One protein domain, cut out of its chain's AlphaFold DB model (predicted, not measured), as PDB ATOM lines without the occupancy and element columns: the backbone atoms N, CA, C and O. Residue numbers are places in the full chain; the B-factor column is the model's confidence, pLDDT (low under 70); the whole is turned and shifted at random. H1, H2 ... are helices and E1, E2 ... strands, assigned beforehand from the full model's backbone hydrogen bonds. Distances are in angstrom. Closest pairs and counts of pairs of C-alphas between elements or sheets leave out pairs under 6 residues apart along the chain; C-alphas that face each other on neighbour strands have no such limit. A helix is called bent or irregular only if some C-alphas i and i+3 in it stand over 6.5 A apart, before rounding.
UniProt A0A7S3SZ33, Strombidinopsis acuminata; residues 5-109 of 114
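What this domain is: This is residues 5 to 109 of the 114 residues of a protein of Strombidinopsis acuminata (UniProt A0A7S3SZ33). A small sheet of three parallel strands stands in the middle, between a pair of helices on one side and a pair on the other. H2 packs on one face of the sheet and H1 crosses H2 farther out, while H3 and H4, side by side, only graze the sheet. The printed part has 105 residues, with four named helices and three named strands in the order H1 E1 H2 E2 H3 E3 H4, and the sheet order is E1 E2 E3. The class is mixed, helices and strands; the whole is compact, with a radius of gyration of the C-alphas of 14.1 A and spans of 39 by 32 by 18 A.

How they stand to each other: H1, residues 5 to 21, touches H2, residues 37 to 48, at a steep tilt of 52 degrees, the same way; their closest C-alphas are those of Arg 10 and Ala 42, 4.4 A apart. E1, residues 29 to 34, and E2, residues 55 to 60, are parallel neighbours at 16 degrees, with N 32 and O 57 within hydrogen-bond range at 2.9 A. E2 is the inner strand, and its other neighbour is E3, residues 91 to 94, parallel at 7 degrees, with N 60 and O 93 at 2.8 A. H2 is on one face of this sheet, an arrangement of two layers, at a height over the sheet of 9.0 A; it lies over E1 and E2 and runs along the strands, at 5 degrees to E1 on the local plane. The closest C-alphas of H2 and E2 are those of His 40 and Thr 58, 5.8 A apart. H3, residues 67 to 86, is irregular, with C-alphas 79 and 82 7.8 A apart, and has a kink of 54 degrees near residue 80; it only grazes the sheet with residues 77 to 86. H4, residues 98 to 108, only grazes the sheet with residues 100 to 104. H3 and H4 touch at a shallow tilt of 10 degrees, the same way, closest at the C-alphas of Glu 73 and Val 98, 5.7 A apart. E1, H2, E2 and E2, H3, E3 are strand-helix-strand units, two parallel neighbour strands with a helix between them in the chain; the first crossover is right-handed, the second left-handed. H2 is apart from H3 and H4. In H1 and H2 every O i to N i+4 pair is within hydrogen-bond range; in H3 14 of 16 are, and in H4 6 of 7.

Where its parts are: H1 begins at C-alpha 5, (202.263, 254.540, 234.714), and is 23.5 A long. E1 is 16.6 A, H2 16.9 A and E2 16.5 A long. H3, the longest helix, measures 28.7 A from C-alpha 67, (225.726, 261.713, 233.045). E3 is 10.1 A long, and H4, 16.2 A, ends at C-alpha 108, (222.727, 247.601, 256.480).

The domain as a whole: The two C-alphas farthest apart are those of Lys 24 and Ser 66, at 42.5 A. The printed part has no cut and no long link. Residues 19 to 25, of which 19 to 21 belong to H1, stand free. The mean pLDDT of the printed part is 88.2, and residues 22 to 27 are under 70.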
ATOM      1  N   PHE A   5     200.899 255.050 234.635       93.25
ATOM      2  CA  PHE A   5     202.263 254.540 234.714       93.25
ATOM      3  C   PHE A   5     202.397 253.525 235.848       93.25
ATOM      4  O   PHE A   5     202.992 252.461 235.640       93.25
ATOM      5  N   VAL A   6     201.761 253.785 236.996       94.94
ATOM      6  CA  VAL A   6     201.712 252.845 238.128       94.94
ATOM      7  C   VAL A   6     201.023 251.547 237.711       94.94
ATOM      8  O   VAL A   6     201.585 250.466 237.892       94.94
ATOM      9  N   ILE A   7     199.865 251.627 237.045       94.69
ATOM     10  CA  ILE A   7     199.148 250.439 236.545       94.69
ATOM     11  C   ILE A   7     200.026 249.627 235.583       94.69
ATOM     12  O   ILE A   7     200.097 248.395 235.681       94.69
ATOM     13  N   ALA A   8     200.683 250.301 234.636       95.38
ATOM     14  CA  ALA A   8     201.530 249.649 233.646       95.38
ATOM     15  C   ALA A   8     202.719 248.932 234.307       95.38
ATOM     16  O   ALA A   8     202.943 247.744 234.047       95.38
ATOM     17  N   LYS A   9     203.437 249.619 235.205       95.75
ATOM     18  CA  LYS A   9     204.572 249.065 235.959       95.75
ATOM     19  C   LYS A   9     204.133 247.904 236.844       95.75
ATOM     20  O   LYS A   9     204.738 246.838 236.763       95.75
ATOM     21  N   ARG A  10     203.026 248.036 237.578       95.19
ATOM     22  CA  ARG A  10     202.476 246.976 238.435       95.19
ATOM     23  C   ARG A  10     202.186 245.707 237.646       95.19
ATOM     24  O   ARG A  10     202.587 244.611 238.036       95.19
ATOM     25  N   ASN A  11     201.509 245.835 236.505       94.62
ATOM     26  CA  ASN A  11     201.183 244.686 235.660       94.62
ATOM     27  C   ASN A  11     202.455 244.014 235.107       94.62
ATOM     28  O   ASN A  11     202.529 242.781 235.046       94.62
ATOM     29  N   ALA A  12     203.466 244.808 234.736       94.38
ATOM     30  CA  ALA A  12     204.762 244.300 234.295       94.38
ATOM     31  C   ALA A  12     205.514 243.576 235.426       94.38
ATOM     32  O   ALA A  12     205.961 242.443 235.228       94.38
ATOM     33  N   MET A  13     205.584 244.173 236.618       92.19
ATOM     34  CA  MET A  13     206.214 243.605 237.813       92.19
ATOM     35  C   MET A  13     205.542 242.296 238.231       92.19
ATOM     36  O   MET A  13     206.224 241.283 238.363       92.19
ATOM     37  N   LYS A  14     204.203 242.257 238.303       90.38
ATOM     38  CA  LYS A  14     203.437 241.034 238.606       90.38
ATOM     39  C   LYS A  14     203.742 239.906 237.620       90.38
ATOM     40  O   LYS A  14     203.898 238.747 238.007       90.38
ATOM     41  N   ARG A  15     203.858 240.228 236.327       90.19
ATOM     42  CA  ARG A  15     204.243 239.252 235.295       90.19
ATOM     43  C   ARG A  15     205.693 238.791 235.457       90.19
ATOM     44  O   ARG A  15     205.958 237.619 235.199       90.19
ATOM     45  N   CYS A  16     206.604 239.686 235.834       88.81
ATOM     46  CA  CYS A  16     208.019 239.388 236.045       88.81
ATOM     47  C   CYS A  16     208.219 238.466 237.252       88.81
ATOM     48  O   CYS A  16     208.759 237.373 237.096       88.81
ATOM     49  N   ILE A  17     207.672 238.845 238.411       86.81
ATOM     50  CA  ILE A  17     207.740 238.068 239.654       86.81
ATOM     51  C   ILE A  17     207.165 236.674 239.422       86.81
ATOM     52  O   ILE A  17     207.861 235.692 239.631       86.81
ATOM     53  N   ARG A  18     205.964 236.541 238.843       84.94
ATOM     54  CA  ARG A  18     205.395 235.212 238.551       84.94
ATOM     55  C   ARG A  18     206.289 234.343 237.655       84.94
ATOM     56  O   ARG A  18     206.296 233.129 237.805       84.94
ATOM     57  N   LYS A  19     207.020 234.934 236.704       85.44
ATOM     58  CA  LYS A  19     207.932 234.182 235.825       85.44
ATOM     59  C   LYS A  19     209.208 233.745 236.539       85.44
ATOM     60  O   LYS A  19     209.664 232.634 236.299       85.44
ATOM     61  N   LEU A  20     209.787 234.618 237.359       81.62
ATOM     62  CA  LEU A  20     211.052 234.366 238.053       81.62
ATOM     63  C   LEU A  20     210.860 233.513 239.312       81.62
ATOM     64  O   LEU A  20     211.738 232.739 239.677       81.62
ATOM     65  N   CYS A  21     209.692 233.636 239.936       76.44
ATOM     66  CA  CYS A  21     209.385 233.129 241.268       76.44
ATOM     67  C   CYS A  21     208.309 232.043 241.270       76.44
ATOM     68  O   CYS A  21     208.098 231.397 242.284       76.44
ATOM     69  N   GLY A  22     207.642 231.793 240.138       64.19
ATOM     70  CA  GLY A  22     206.605 230.760 240.007       64.19
ATOM     71  C   GLY A  22     207.122 229.312 239.991       64.19
ATOM     72  O   GLY A  22     206.400 228.423 239.546       64.19
ATOM     73  N   GLY A  23     208.369 229.072 240.407       65.44
ATOM     74  CA  GLY A  23     208.958 227.743 240.595       65.44
ATOM     75  C   GLY A  23     208.887 227.267 242.055       65.44
ATOM     76  O   GLY A  23     208.311 227.925 242.908       65.44
ATOM     77  N   LYS A  24     209.513 226.122 242.373       58.50
ATOM     78  CA  LYS A  24     209.524 225.516 243.729       58.50
ATOM     79  C   LYS A  24     210.231 226.349 244.816       58.50
ATOM     80  O   LYS A  24     210.225 225.937 245.972       58.50
ATOM     81  N   ALA A  25     210.876 227.458 244.461       60.59
ATOM     82  CA  ALA A  25     211.582 228.317 245.403       60.59
ATOM     83  C   ALA A  25     210.768 229.599 245.629       60.59
ATOM     84  O   ALA A  25     210.486 230.293 244.650       60.59
ATOM     85  N   PRO A  26     210.414 229.942 246.879       63.66
ATOM     86  CA  PRO A  26     209.785 231.220 247.157       63.66
ATOM     87  C   PRO A  26     210.815 232.319 246.881       63.66
ATOM     88  O   PRO A  26     211.817 232.425 247.591       63.66
ATOM     89  N   CYS A  27     210.603 233.140 245.848       67.38
ATOM     90  CA  CYS A  27     211.260 234.444 245.848       67.38
ATOM     91  C   CYS A  27     210.721 235.173 247.055       67.38
ATOM     92  O   CYS A  27     209.522 235.374 247.122       67.38
ATOM     93  N   ARG A  28     211.583 235.548 247.991       76.12
ATOM     94  CA  ARG A  28     211.173 236.338 249.149       76.12
ATOM     95  C   ARG A  28     211.662 237.768 249.076       76.12
ATOM     96  O   ARG A  28     211.139 238.580 249.801       76.12
ATOM     97  N   ASN A  29     212.604 238.106 248.194       86.31
ATOM     98  CA  ASN A  29     213.220 239.434 248.186       86.31
ATOM     99  C   ASN A  29     213.119 240.064 246.800       86.31
ATOM    100  O   ASN A  29     213.731 239.569 245.852       86.31
ATOM    101  N   VAL A  30     212.379 241.169 246.691       89.31
ATOM    102  CA  VAL A  30     212.275 241.958 245.460       89.31
ATOM    103  C   VAL A  30     212.808 243.360 245.724       89.31
ATOM    104  O   VAL A  30     212.320 244.059 246.606       89.31
ATOM    105  N   LEU A  31     213.804 243.770 244.938       92.50
ATOM    106  CA  LEU A  31     214.307 245.140 244.900       92.50
ATOM    107  C   LEU A  31     213.892 245.784 243.577       92.50
ATOM    108  O   LEU A  31     214.309 245.332 242.510       92.50
ATOM    109  N   SER A  32     213.081 246.834 243.652       94.31
ATOM    110  CA  SER A  32     212.783 247.695 242.511       94.31
ATOM    111  C   SER A  32     213.702 248.910 242.523       94.31
ATOM    112  O   SER A  32     213.800 249.603 243.533       94.31
ATOM    113  N   VAL A  33     214.345 249.178 241.388       95.00
ATOM    114  CA  VAL A  33     215.186 250.358 241.169       95.00
ATOM    115  C   VAL A  33     214.576 251.180 240.040       95.00
ATOM    116  O   VAL A  33     214.256 250.626 238.985       95.00
ATOM    117  N   GLY A  34     214.405 252.478 240.255       93.38
ATOM    118  CA  GLY A  34     213.858 253.397 239.259       93.38
ATOM    119  C   GLY A  34     214.214 254.839 239.572       93.38
ATOM    120  O   GLY A  34     214.781 255.121 240.612       93.38
ATOM    121  N   ASP A  35     213.887 255.751 238.677       91.12
ATOM    122  CA  ASP A  35     214.118 257.195 238.788       91.12
ATOM    123  C   ASP A  35     212.865 257.960 239.252       91.12
ATOM    124  O   ASP A  35     212.903 259.158 239.536       91.12
ATOM    125  N   SER A  36     211.735 257.264 239.383       91.81
ATOM    126  CA  SER A  36     210.444 257.864 239.696       91.81
ATOM    127  C   SER A  36     209.779 257.195 240.910       91.81
ATOM    128  O   SER A  36     210.114 256.068 241.279       91.81
ATOM    129  N   PRO A  37     208.806 257.859 241.558       92.19
ATOM    130  CA  PRO A  37     207.994 257.219 242.597       92.19
ATOM    131  C   PRO A  37     207.075 256.115 242.039       92.19
ATOM    132  O   PRO A  37     206.593 255.271 242.791       92.19
ATOM    133  N   THR A  38     206.866 256.073 240.720       94.50
ATOM    134  CA  THR A  38     205.979 255.114 240.047       94.50
ATOM    135  C   THR A  38     206.365 253.671 240.345       94.50
ATOM    136  O   THR A  38     205.499 252.830 240.571       94.50
ATOM    137  N   GLU A  39     207.661 253.357 240.319       93.25
ATOM    138  CA  GLU A  39     208.174 252.019 240.599       93.25
ATOM    139  C   GLU A  39     207.851 251.571 242.022       93.25
ATOM    140  O   GLU A  39     207.467 250.422 242.241       93.25
ATOM    141  N   HIS A  40     207.995 252.488 242.974       92.06
ATOM    142  CA  HIS A  40     207.698 252.244 244.373       92.06
ATOM    143  C   HIS A  40     206.206 251.949 244.578       92.06
ATOM    144  O   HIS A  40     205.851 250.915 245.150       92.06
ATOM    145  N   ASP A  41     205.331 252.803 244.042       93.81
ATOM    146  CA  ASP A  41     203.882 252.649 244.191       93.81
ATOM    147  C   ASP A  41     203.383 251.379 243.490       93.81
ATOM    148  O   ASP A  41     202.595 250.605 244.040       93.81
ATOM    149  N   ALA A  42     203.913 251.107 242.295       93.69
ATOM    150  CA  ALA A  42     203.601 249.906 241.539       93.69
ATOM    151  C   ALA A  42     204.013 248.631 242.279       93.69
ATOM    152  O   ALA A  42     203.236 247.673 242.297       93.69
ATOM    153  N   LEU A  43     205.210 248.600 242.879       91.75
ATOM    154  CA  LEU A  43     205.659 247.441 243.641       91.75
ATOM    155  C   LEU A  43     204.775 247.247 244.876       91.75
ATOM    156  O   LEU A  43     204.284 246.139 245.071       91.75
ATOM    157  N   LYS A  44     204.474 248.305 245.639       90.06
ATOM    158  CA  LYS A  44     203.561 248.220 246.792       90.06
ATOM    159  C   LYS A  44     202.200 247.626 246.422       90.06
ATOM    160  O   LYS A  44     201.727 246.727 247.115       90.06
ATOM    161  N   GLU A  45     201.610 248.032 245.296       92.00
ATOM    162  CA  GLU A  45     200.357 247.431 244.815       92.00
ATOM    163  C   GLU A  45     200.494 245.942 244.460       92.00
ATOM    164  O   GLU A  45     199.566 245.164 244.693       92.00
ATOM    165  N   VAL A  46     201.627 245.518 243.881       90.00
ATOM    166  CA  VAL A  46     201.865 244.089 243.619       90.00
ATOM    167  C   VAL A  46     201.892 243.311 244.929       90.00
ATOM    168  O   VAL A  46     201.234 242.272 245.019       90.00
ATOM    169  N   MET A  47     202.605 243.835 245.923       86.31
ATOM    170  CA  MET A  47     202.848 243.190 247.210       86.31
ATOM    171  C   MET A  47     201.566 243.071 248.034       86.31
ATOM    172  O   MET A  47     201.268 241.992 248.527       86.31
ATOM    173  N   TRP A  48     200.731 244.114 248.076       85.81
ATOM    174  CA  TRP A  48     199.405 244.043 248.710       85.81
ATOM    175  C   TRP A  48     198.459 243.025 248.063       85.81
ATOM    176  O   TRP A  48     197.493 242.602 248.688       85.81
ATOM    177  N   SER A  49     198.704 242.655 246.802       82.75
ATOM    178  CA  SER A  49     197.911 241.653 246.079       82.75
ATOM    179  C   SER A  49     198.489 240.235 246.140       82.75
ATOM    180  O   SER A  49     197.981 239.354 245.442       82.75
ATOM    181  N   SER A  50     199.581 240.041 246.884       78.88
ATOM    182  CA  SER A  50     200.299 238.776 247.022       78.88
ATOM    183  C   SER A  50     199.980 238.135 248.368       78.88
ATOM    184  O   SER A  50     200.011 238.814 249.387       78.88
ATOM    185  N   ASP A  51     199.724 236.827 248.368       73.88
ATOM    186  CA  ASP A  51     199.561 236.042 249.601       73.88
ATOM    187  C   ASP A  51     200.915 235.570 250.173       73.88
ATOM    188  O   ASP A  51     200.974 235.024 251.272       73.88
ATOM    189  N   ASP A  52     202.005 235.757 249.419       74.25
ATOM    190  CA  ASP A  52     203.363 235.392 249.830       74.25
ATOM    191  C   ASP A  52     204.010 236.488 250.700       74.25
ATOM    192  O   ASP A  52     203.929 237.672 250.363       74.25
ATOM    193  N   ASP A  53     204.744 236.079 251.745       73.62
ATOM    194  CA  ASP A  53     205.631 236.940 252.547       73.62
ATOM    195  C   ASP A  53     206.848 237.379 251.710       73.62
ATOM    196  O   ASP A  53     207.944 236.809 251.778       73.62
ATOM    197  N   LEU A  54     206.623 238.371 250.855       80.69
ATOM    198  CA  LEU A  54     207.632 239.013 250.028       80.69
ATOM    199  C   LEU A  54     208.167 240.264 250.754       80.69
ATOM    200  O   LEU A  54     207.390 241.087 251.227       80.69
ATOM    201  N   LEU A  55     209.485 240.451 250.769       86.75
ATOM    202  CA  LEU A  55     210.157 241.686 251.157       86.75
ATOM    203  C   LEU A  55     210.098 242.700 250.011       86.75
ATOM    204  O   LEU A  55     210.551 242.427 248.889       86.75
ATOM    205  N   CYS A  56     209.556 243.873 250.321       86.94
ATOM    206  CA  CYS A  56     209.436 245.026 249.448       86.94
ATOM    207  C   CYS A  56     210.626 245.958 249.651       86.94
ATOM    208  O   CYS A  56     210.744 246.621 250.682       86.94
ATOM    209  N   LYS A  57     211.481 246.072 248.638       92.94
ATOM    210  CA  LYS A  57     212.581 247.033 248.666       92.94
ATOM    211  C   LYS A  57     212.523 247.945 247.465       92.94
ATOM    212  O   LYS A  57     212.352 247.487 246.333       92.94
ATOM    213  N   THR A  58     212.704 249.229 247.704       94.88
ATOM    214  CA  THR A  58     212.657 250.251 246.664       94.88
ATOM    215  C   THR A  58     213.857 251.171 246.785       94.88
ATOM    216  O   THR A  58     214.228 251.613 247.872       94.88
ATOM    217  N   LEU A  59     214.481 251.438 245.643       95.25
ATOM    218  CA  LEU A  59     215.504 252.457 245.493       95.25
ATOM    219  C   LEU A  59     215.088 253.392 244.365       95.25
ATOM    220  O   LEU A  59     215.050 252.996 243.197       95.25
ATOM    221  N   LYS A  60     214.802 254.637 244.724       95.38
ATOM    222  CA  LYS A  60     214.598 255.721 243.780       95.38
ATOM    223  C   LYS A  60     215.920 256.471 243.579       95.38
ATOM    224  O   LYS A  60     216.450 257.045 244.527       95.38
ATOM    225  N   LEU A  61     216.425 256.454 242.352       94.69
ATOM    226  CA  LEU A  61     217.553 257.248 241.874       94.69
ATOM    227  C   LEU A  61     217.167 258.729 241.760       94.69
ATOM    228  O   LEU A  61     215.988 259.095 241.826       94.69
ATOM    229  N   MET A  62     218.163 259.587 241.576       93.56
ATOM    230  CA  MET A  62     217.927 261.009 241.361       93.56
ATOM    231  C   MET A  62     217.079 261.245 240.102       93.56
ATOM    232  O   MET A  62     217.235 260.572 239.084       93.56
ATOM    233  N   SER A  63     216.190 262.239 240.164       92.06
ATOM    234  CA  SER A  63     215.457 262.704 238.981       92.06
ATOM    235  C   SER A  63     216.367 263.600 238.149       92.06
ATOM    236  O   SER A  63     217.030 264.476 238.702       92.06
ATOM    237  N   ASP A  64     216.367 263.396 236.834       90.38
ATOM    238  CA  ASP A  64     217.118 264.203 235.862       90.38
ATOM    239  C   ASP A  64     218.624 264.362 236.187       90.38
ATOM    240  O   ASP A  64     219.143 265.486 236.227       90.38
ATOM    241  N   PRO A  65     219.362 263.260 236.431       92.44
ATOM    242  CA  PRO A  65     220.775 263.336 236.769       92.44
ATOM    243  C   PRO A  65     221.613 263.788 235.565       92.44
ATOM    244  O   PRO A  65     221.291 263.535 234.400       92.44
ATOM    245  N   SER A  66     222.762 264.409 235.844       94.06
ATOM    246  CA  SER A  66     223.814 264.529 234.832       94.06
ATOM    247  C   SER A  66     224.388 263.139 234.524       94.06
ATOM    248  O   SER A  66     224.272 262.216 235.330       94.06
ATOM    249  N   LEU A  67     225.060 262.979 233.380       95.81
ATOM    250  CA  LEU A  67     225.726 261.713 233.045       95.81
ATOM    251  C   LEU A  67     226.742 261.292 234.121       95.81
ATOM    252  O   LEU A  67     226.860 260.109 234.435       95.81
ATOM    253  N   GLU A  68     227.462 262.261 234.685       94.81
ATOM    254  CA  GLU A  68     228.420 262.034 235.766       94.81
ATOM    255  C   GLU A  68     227.719 261.555 237.041       94.81
ATOM    256  O   GLU A  68     228.116 260.538 237.606       94.81
ATOM    257  N   HIS A  69     226.632 262.220 237.450       92.19
ATOM    258  CA  HIS A  69     225.856 261.803 238.617       92.19
ATOM    259  C   HIS A  69     225.277 260.400 238.434       92.19
ATOM    260  O   HIS A  69     225.528 259.543 239.275       92.19
ATOM    261  N   LEU A  70     224.636 260.118 237.295       93.75
ATOM    262  CA  LEU A  70     224.077 258.793 237.019       93.75
ATOM    263  C   LEU A  70     225.158 257.704 237.018       93.75
ATOM    264  O   LEU A  70     224.937 256.604 237.519       93.75
ATOM    265  N   THR A  71     226.344 258.001 236.479       95.12
ATOM    266  CA  THR A  71     227.478 257.065 236.505       95.12
ATOM    267  C   THR A  71     227.890 256.752 237.942       95.12
ATOM    268  O   THR A  71     228.054 255.580 238.284       95.12
ATOM    269  N   ASN A  72     228.006 257.775 238.789       92.50
ATOM    270  CA  ASN A  72     228.370 257.611 240.194       92.50
ATOM    271  C   ASN A  72     227.289 256.834 240.968       92.50
ATOM    272  O   ASN A  72     227.613 255.888 241.685       92.50
ATOM    273  N   GLU A  73     226.009 257.166 240.771       92.00
ATOM    274  CA  GLU A  73     224.872 256.458 241.375       92.00
ATOM    275  C   GLU A  73     224.891 254.963 241.024       92.00
ATOM    276  O   GLU A  73     224.805 254.107 241.908       92.00
ATOM    277  N   LEU A  74     225.075 254.629 239.743       94.25
ATOM    278  CA  LEU A  74     225.115 253.241 239.280       94.25
ATOM    279  C   LEU A  74     226.344 252.481 239.791       94.25
ATOM    280  O   LEU A  74     226.238 251.283 240.069       94.25
ATOM    281  N   GLN A  75     227.497 253.140 239.935       94.75
ATOM    282  CA  GLN A  75     228.698 252.526 240.510       94.75
ATOM    283  C   GLN A  75     228.486 252.147 241.979       94.75
ATOM    284  O   GLN A  75     228.742 250.999 242.351       94.75
ATOM    285  N   VAL A  76     227.961 253.071 242.792       91.31
ATOM    286  CA  VAL A  76     227.666 252.816 244.213       91.31
ATOM    287  C   VAL A  76     226.581 251.749 244.359       91.31
ATOM    288  O   VAL A  76     226.745 250.802 245.129       91.31
ATOM    289  N   LEU A  77     225.507 251.832 243.567       93.12
ATOM    290  CA  LEU A  77     224.457 250.816 243.548       93.12
ATOM    291  C   LEU A  77     225.017 249.433 243.212       93.12
ATOM    292  O   LEU A  77     224.748 248.471 243.926       93.12
ATOM    293  N   THR A  78     225.816 249.319 242.154       94.19
ATOM    294  CA  THR A  78     226.366 248.026 241.721       94.19
ATOM    295  C   THR A  78     227.279 247.421 242.788       94.19
ATOM    296  O   THR A  78     227.218 246.215 243.026       94.19
ATOM    297  N   ALA A  79     228.069 248.247 243.482       93.00
ATOM    298  CA  ALA A  79     228.935 247.802 244.572       93.00
ATOM    299  C   ALA A  79     228.161 247.232 245.777       93.00
ATOM    300  O   ALA A  79     228.701 246.418 246.530       93.00
ATOM    301  N   HIS A  80     226.901 247.634 245.964       91.75
ATOM    302  CA  HIS A  80     226.105 247.294 247.145       91.75
ATOM    303  C   HIS A  80     224.826 246.505 246.851       91.75
ATOM    304  O   HIS A  80     224.122 246.105 247.781       91.75
ATOM    305  N   LEU A  81     224.551 246.207 245.579       91.81
ATOM    306  CA  LEU A  81     223.335 245.531 245.136       91.81
ATOM    307  C   LEU A  81     223.116 244.201 245.866       91.81
ATOM    308  O   LEU A  81     222.005 243.903 246.302       91.81
ATOM    309  N   GLN A  82     224.180 243.417 246.052       91.25
ATOM    310  CA  GLN A  82     224.102 242.141 246.761       91.25
ATOM    311  C   GLN A  82     223.686 242.325 248.227       91.25
ATOM    312  O   GLN A  82     222.773 241.643 248.688       91.25
ATOM    313  N   THR A  83     224.307 243.266 248.945       91.38
ATOM    314  CA  THR A  83     223.966 243.589 250.342       91.38
ATOM    315  C   THR A  83     222.508 244.023 250.464       91.38
ATOM    316  O   THR A  83     221.777 243.528 251.319       91.38
ATOM    317  N   MET A  84     222.057 244.891 249.558       91.62
ATOM    318  CA  MET A  84     220.680 245.380 249.523       91.62
ATOM    319  C   MET A  84     219.674 244.252 249.274       91.62
ATOM    320  O   MET A  84     218.665 244.155 249.972       91.62
ATOM    321  N   VAL A  85     219.943 243.360 248.317       89.00
ATOM    322  CA  VAL A  85     219.055 242.227 248.004       89.00
ATOM    323  C   VAL A  85     219.002 241.218 249.154       89.00
ATOM    324  O   VAL A  85     217.913 240.733 249.472       89.00
ATOM    325  N   LEU A  86     220.131 240.935 249.811       88.25
ATOM    326  CA  LEU A  86     220.222 239.966 250.911       88.25
ATOM    327  C   LEU A  86     219.695 240.479 252.254       88.25
ATOM    328  O   LEU A  86     219.425 239.661 253.130       88.25
ATOM    329  N   HIS A  87     219.530 241.793 252.422       90.12
ATOM    330  CA  HIS A  87     218.987 242.359 253.656       90.12
ATOM    331  C   HIS A  87     217.632 241.721 254.023       90.12
ATOM    332  O   HIS A  87     216.827 241.417 253.146       90.12
ATOM    333  N   SER A  88     217.369 241.458 255.296       88.19
ATOM    334  CA  SER A  88     216.180 240.698 255.714       88.19
ATOM    335  C   SER A  88     214.953 241.560 256.000       88.19
ATOM    336  O   SER A  88     213.926 241.016 256.392       88.19
ATOM    337  N   GLU A  89     215.052 242.876 255.812       88.81
ATOM    338  CA  GLU A  89     213.968 243.822 256.078       88.81
ATOM    339  C   GLU A  89     213.607 244.628 254.827       88.81
ATOM    340  O   GLU A  89     214.391 244.740 253.871       88.81
ATOM    341  N   ASP A  90     212.394 245.173 254.850       90.56
ATOM    342  CA  ASP A  90     211.905 246.118 253.856       90.56
ATOM    343  C   ASP A  90     212.623 247.457 254.000       90.56
ATOM    344  O   ASP A  90     212.932 247.909 255.102       90.56
ATOM    345  N   PHE A  91     212.838 248.131 252.877       92.25
ATOM    346  CA  PHE A  91     213.295 249.512 252.895       92.25
ATOM    347  C   PHE A  91     212.767 250.280 251.697       92.25
ATOM    348  O   PHE A  91     212.524 249.726 250.625       92.25
ATOM    349  N   ASP A  92     212.667 251.587 251.886       92.50
ATOM    350  CA  ASP A  92     212.351 252.534 250.836       92.50
ATOM    351  C   ASP A  92     213.347 253.686 250.897       92.50
ATOM    352  O   ASP A  92     213.415 254.414 251.888       92.50
ATOM    353  N   ILE A  93     214.172 253.800 249.860       92.12
ATOM    354  CA  ILE A  93     215.238 254.795 249.776       92.12
ATOM    355  C   ILE A  93     214.966 255.677 248.574       92.12
ATOM    356  O   ILE A  93     214.782 255.189 247.461       92.12
ATOM    357  N   SER A  94     215.045 256.984 248.786       92.69
ATOM    358  CA  SER A  94     215.108 257.968 247.715       92.69
ATOM    359  C   SER A  94     216.436 258.698 247.804       92.69
ATOM    360  O   SER A  94     216.709 259.344 248.811       92.69
ATOM    361  N   MET A  95     217.231 258.619 246.744       91.12
ATOM    362  CA  MET A  95     218.490 259.345 246.625       91.12
ATOM    363  C   MET A  95     218.199 260.803 246.268       91.12
ATOM    364  O   MET A  95     217.579 261.088 245.240       91.12
ATOM    365  N   ALA A  96     218.614 261.727 247.130       88.12
ATOM    366  CA  ALA A  96     218.766 263.135 246.782       88.12
ATOM    367  C   ALA A  96     220.196 263.417 246.296       88.12
ATOM    368  O   ALA A  96     220.390 264.281 245.442       88.12
ATOM    369  N   ASP A  97     221.170 262.659 246.805       86.38
ATOM    370  CA  ASP A  97     222.546 262.613 246.321       86.38
ATOM    371  C   ASP A  97     223.159 261.198 246.440       86.38
ATOM    372  O   ASP A  97     222.544 260.249 246.935       86.38
ATOM    373  N   VAL A  98     224.399 261.044 245.964       83.00
ATOM    374  CA  VAL A  98     225.131 259.763 245.989       83.00
ATOM    375  C   VAL A  98     225.446 259.297 247.420       83.00
ATOM    376  O   VAL A  98     225.514 258.092 247.677       83.00
ATOM    377  N   HIS A  99     225.602 260.219 248.372       87.69
ATOM    378  CA  HIS A  99     225.946 259.894 249.754       87.69
ATOM    379  C   HIS A  99     224.777 259.282 250.528       87.69
ATOM    380  O   HIS A  99     225.012 258.578 251.512       87.69
ATOM    381  N   ASP A 100     223.533 259.505 250.103       87.56
ATOM    382  CA  ASP A 100     222.360 258.885 250.726       87.56
ATOM    383  C   ASP A 100     222.429 257.356 250.670       87.56
ATOM    384  O   ASP A 100     222.203 256.676 251.676       87.56
ATOM    385  N   LEU A 101     222.826 256.806 249.518       84.38
ATOM    386  CA  LEU A 101     222.964 255.363 249.352       84.38
ATOM    387  C   LEU A 101     224.136 254.813 250.172       84.38
ATOM    388  O   LEU A 101     223.992 253.788 250.839       84.38
ATOM    389  N   GLU A 102     225.275 255.508 250.193       87.62
ATOM    390  CA  GLU A 102     226.428 255.110 251.010       87.62
ATOM    391  C   GLU A 102     226.090 255.088 252.507       87.62
ATOM    392  O   GLU A 102     226.470 254.160 253.227       87.62
ATOM    393  N   ARG A 103     225.363 256.102 252.992       89.38
ATOM    394  CA  ARG A 103     224.904 256.174 254.385       89.38
ATOM    395  C   ARG A 103     223.971 255.023 254.710       89.38
ATOM    396  O   ARG A 103     224.158 254.368 255.731       89.38
ATOM    397  N   PHE A 104     223.007 254.751 253.837       87.25
ATOM    398  CA  PHE A 104     222.078 253.651 254.031       87.25
ATOM    399  C   PHE A 104     222.799 252.300 254.062       87.25
ATOM    400  O   PHE A 104     222.605 251.514 254.987       87.25
ATOM    401  N   VAL A 105     223.703 252.033 253.121       85.69
ATOM    402  CA  VAL A 105     224.437 250.759 253.091       85.69
ATOM    403  C   VAL A 105     225.270 250.559 254.359       85.69
ATOM    404  O   VAL A 105     225.335 249.444 254.877       85.69
ATOM    405  N   ARG A 106     225.851 251.626 254.919       87.06
ATOM    406  CA  ARG A 106     226.544 251.556 256.218       87.06
ATOM    407  C   ARG A 106     225.625 251.142 257.365       87.06
ATOM    408  O   ARG A 106     226.113 250.546 258.314       87.06
ATOM    409  N   THR A 107     224.326 251.434 257.289       85.94
ATOM    410  CA  THR A 107     223.351 250.944 258.277       85.94
ATOM    411  C   THR A 107     222.944 249.490 258.048       85.94
ATOM    412  O   THR A 107     222.591 248.807 259.003       85.94
ATOM    413  N   LEU A 108     223.043 248.993 256.809       81.31
ATOM    414  CA  LEU A 108     222.727 247.601 256.480       81.31
ATOM    415  C   LEU A 108     223.804 246.609 256.912       81.31
ATOM    416  O   LEU A 108     223.504 245.438 257.140       81.31
ATOM    417  N   ILE A 109     225.058 247.054 256.962       72.50
ATOM    418  CA  ILE A 109     226.190 246.240 257.388       72.50
ATOM    419  C   ILE A 109     226.410 246.540 258.872       72.50
ATOM    420  O   ILE A 109     227.022 247.565 259.184       72.50
TER     421      ILE A 109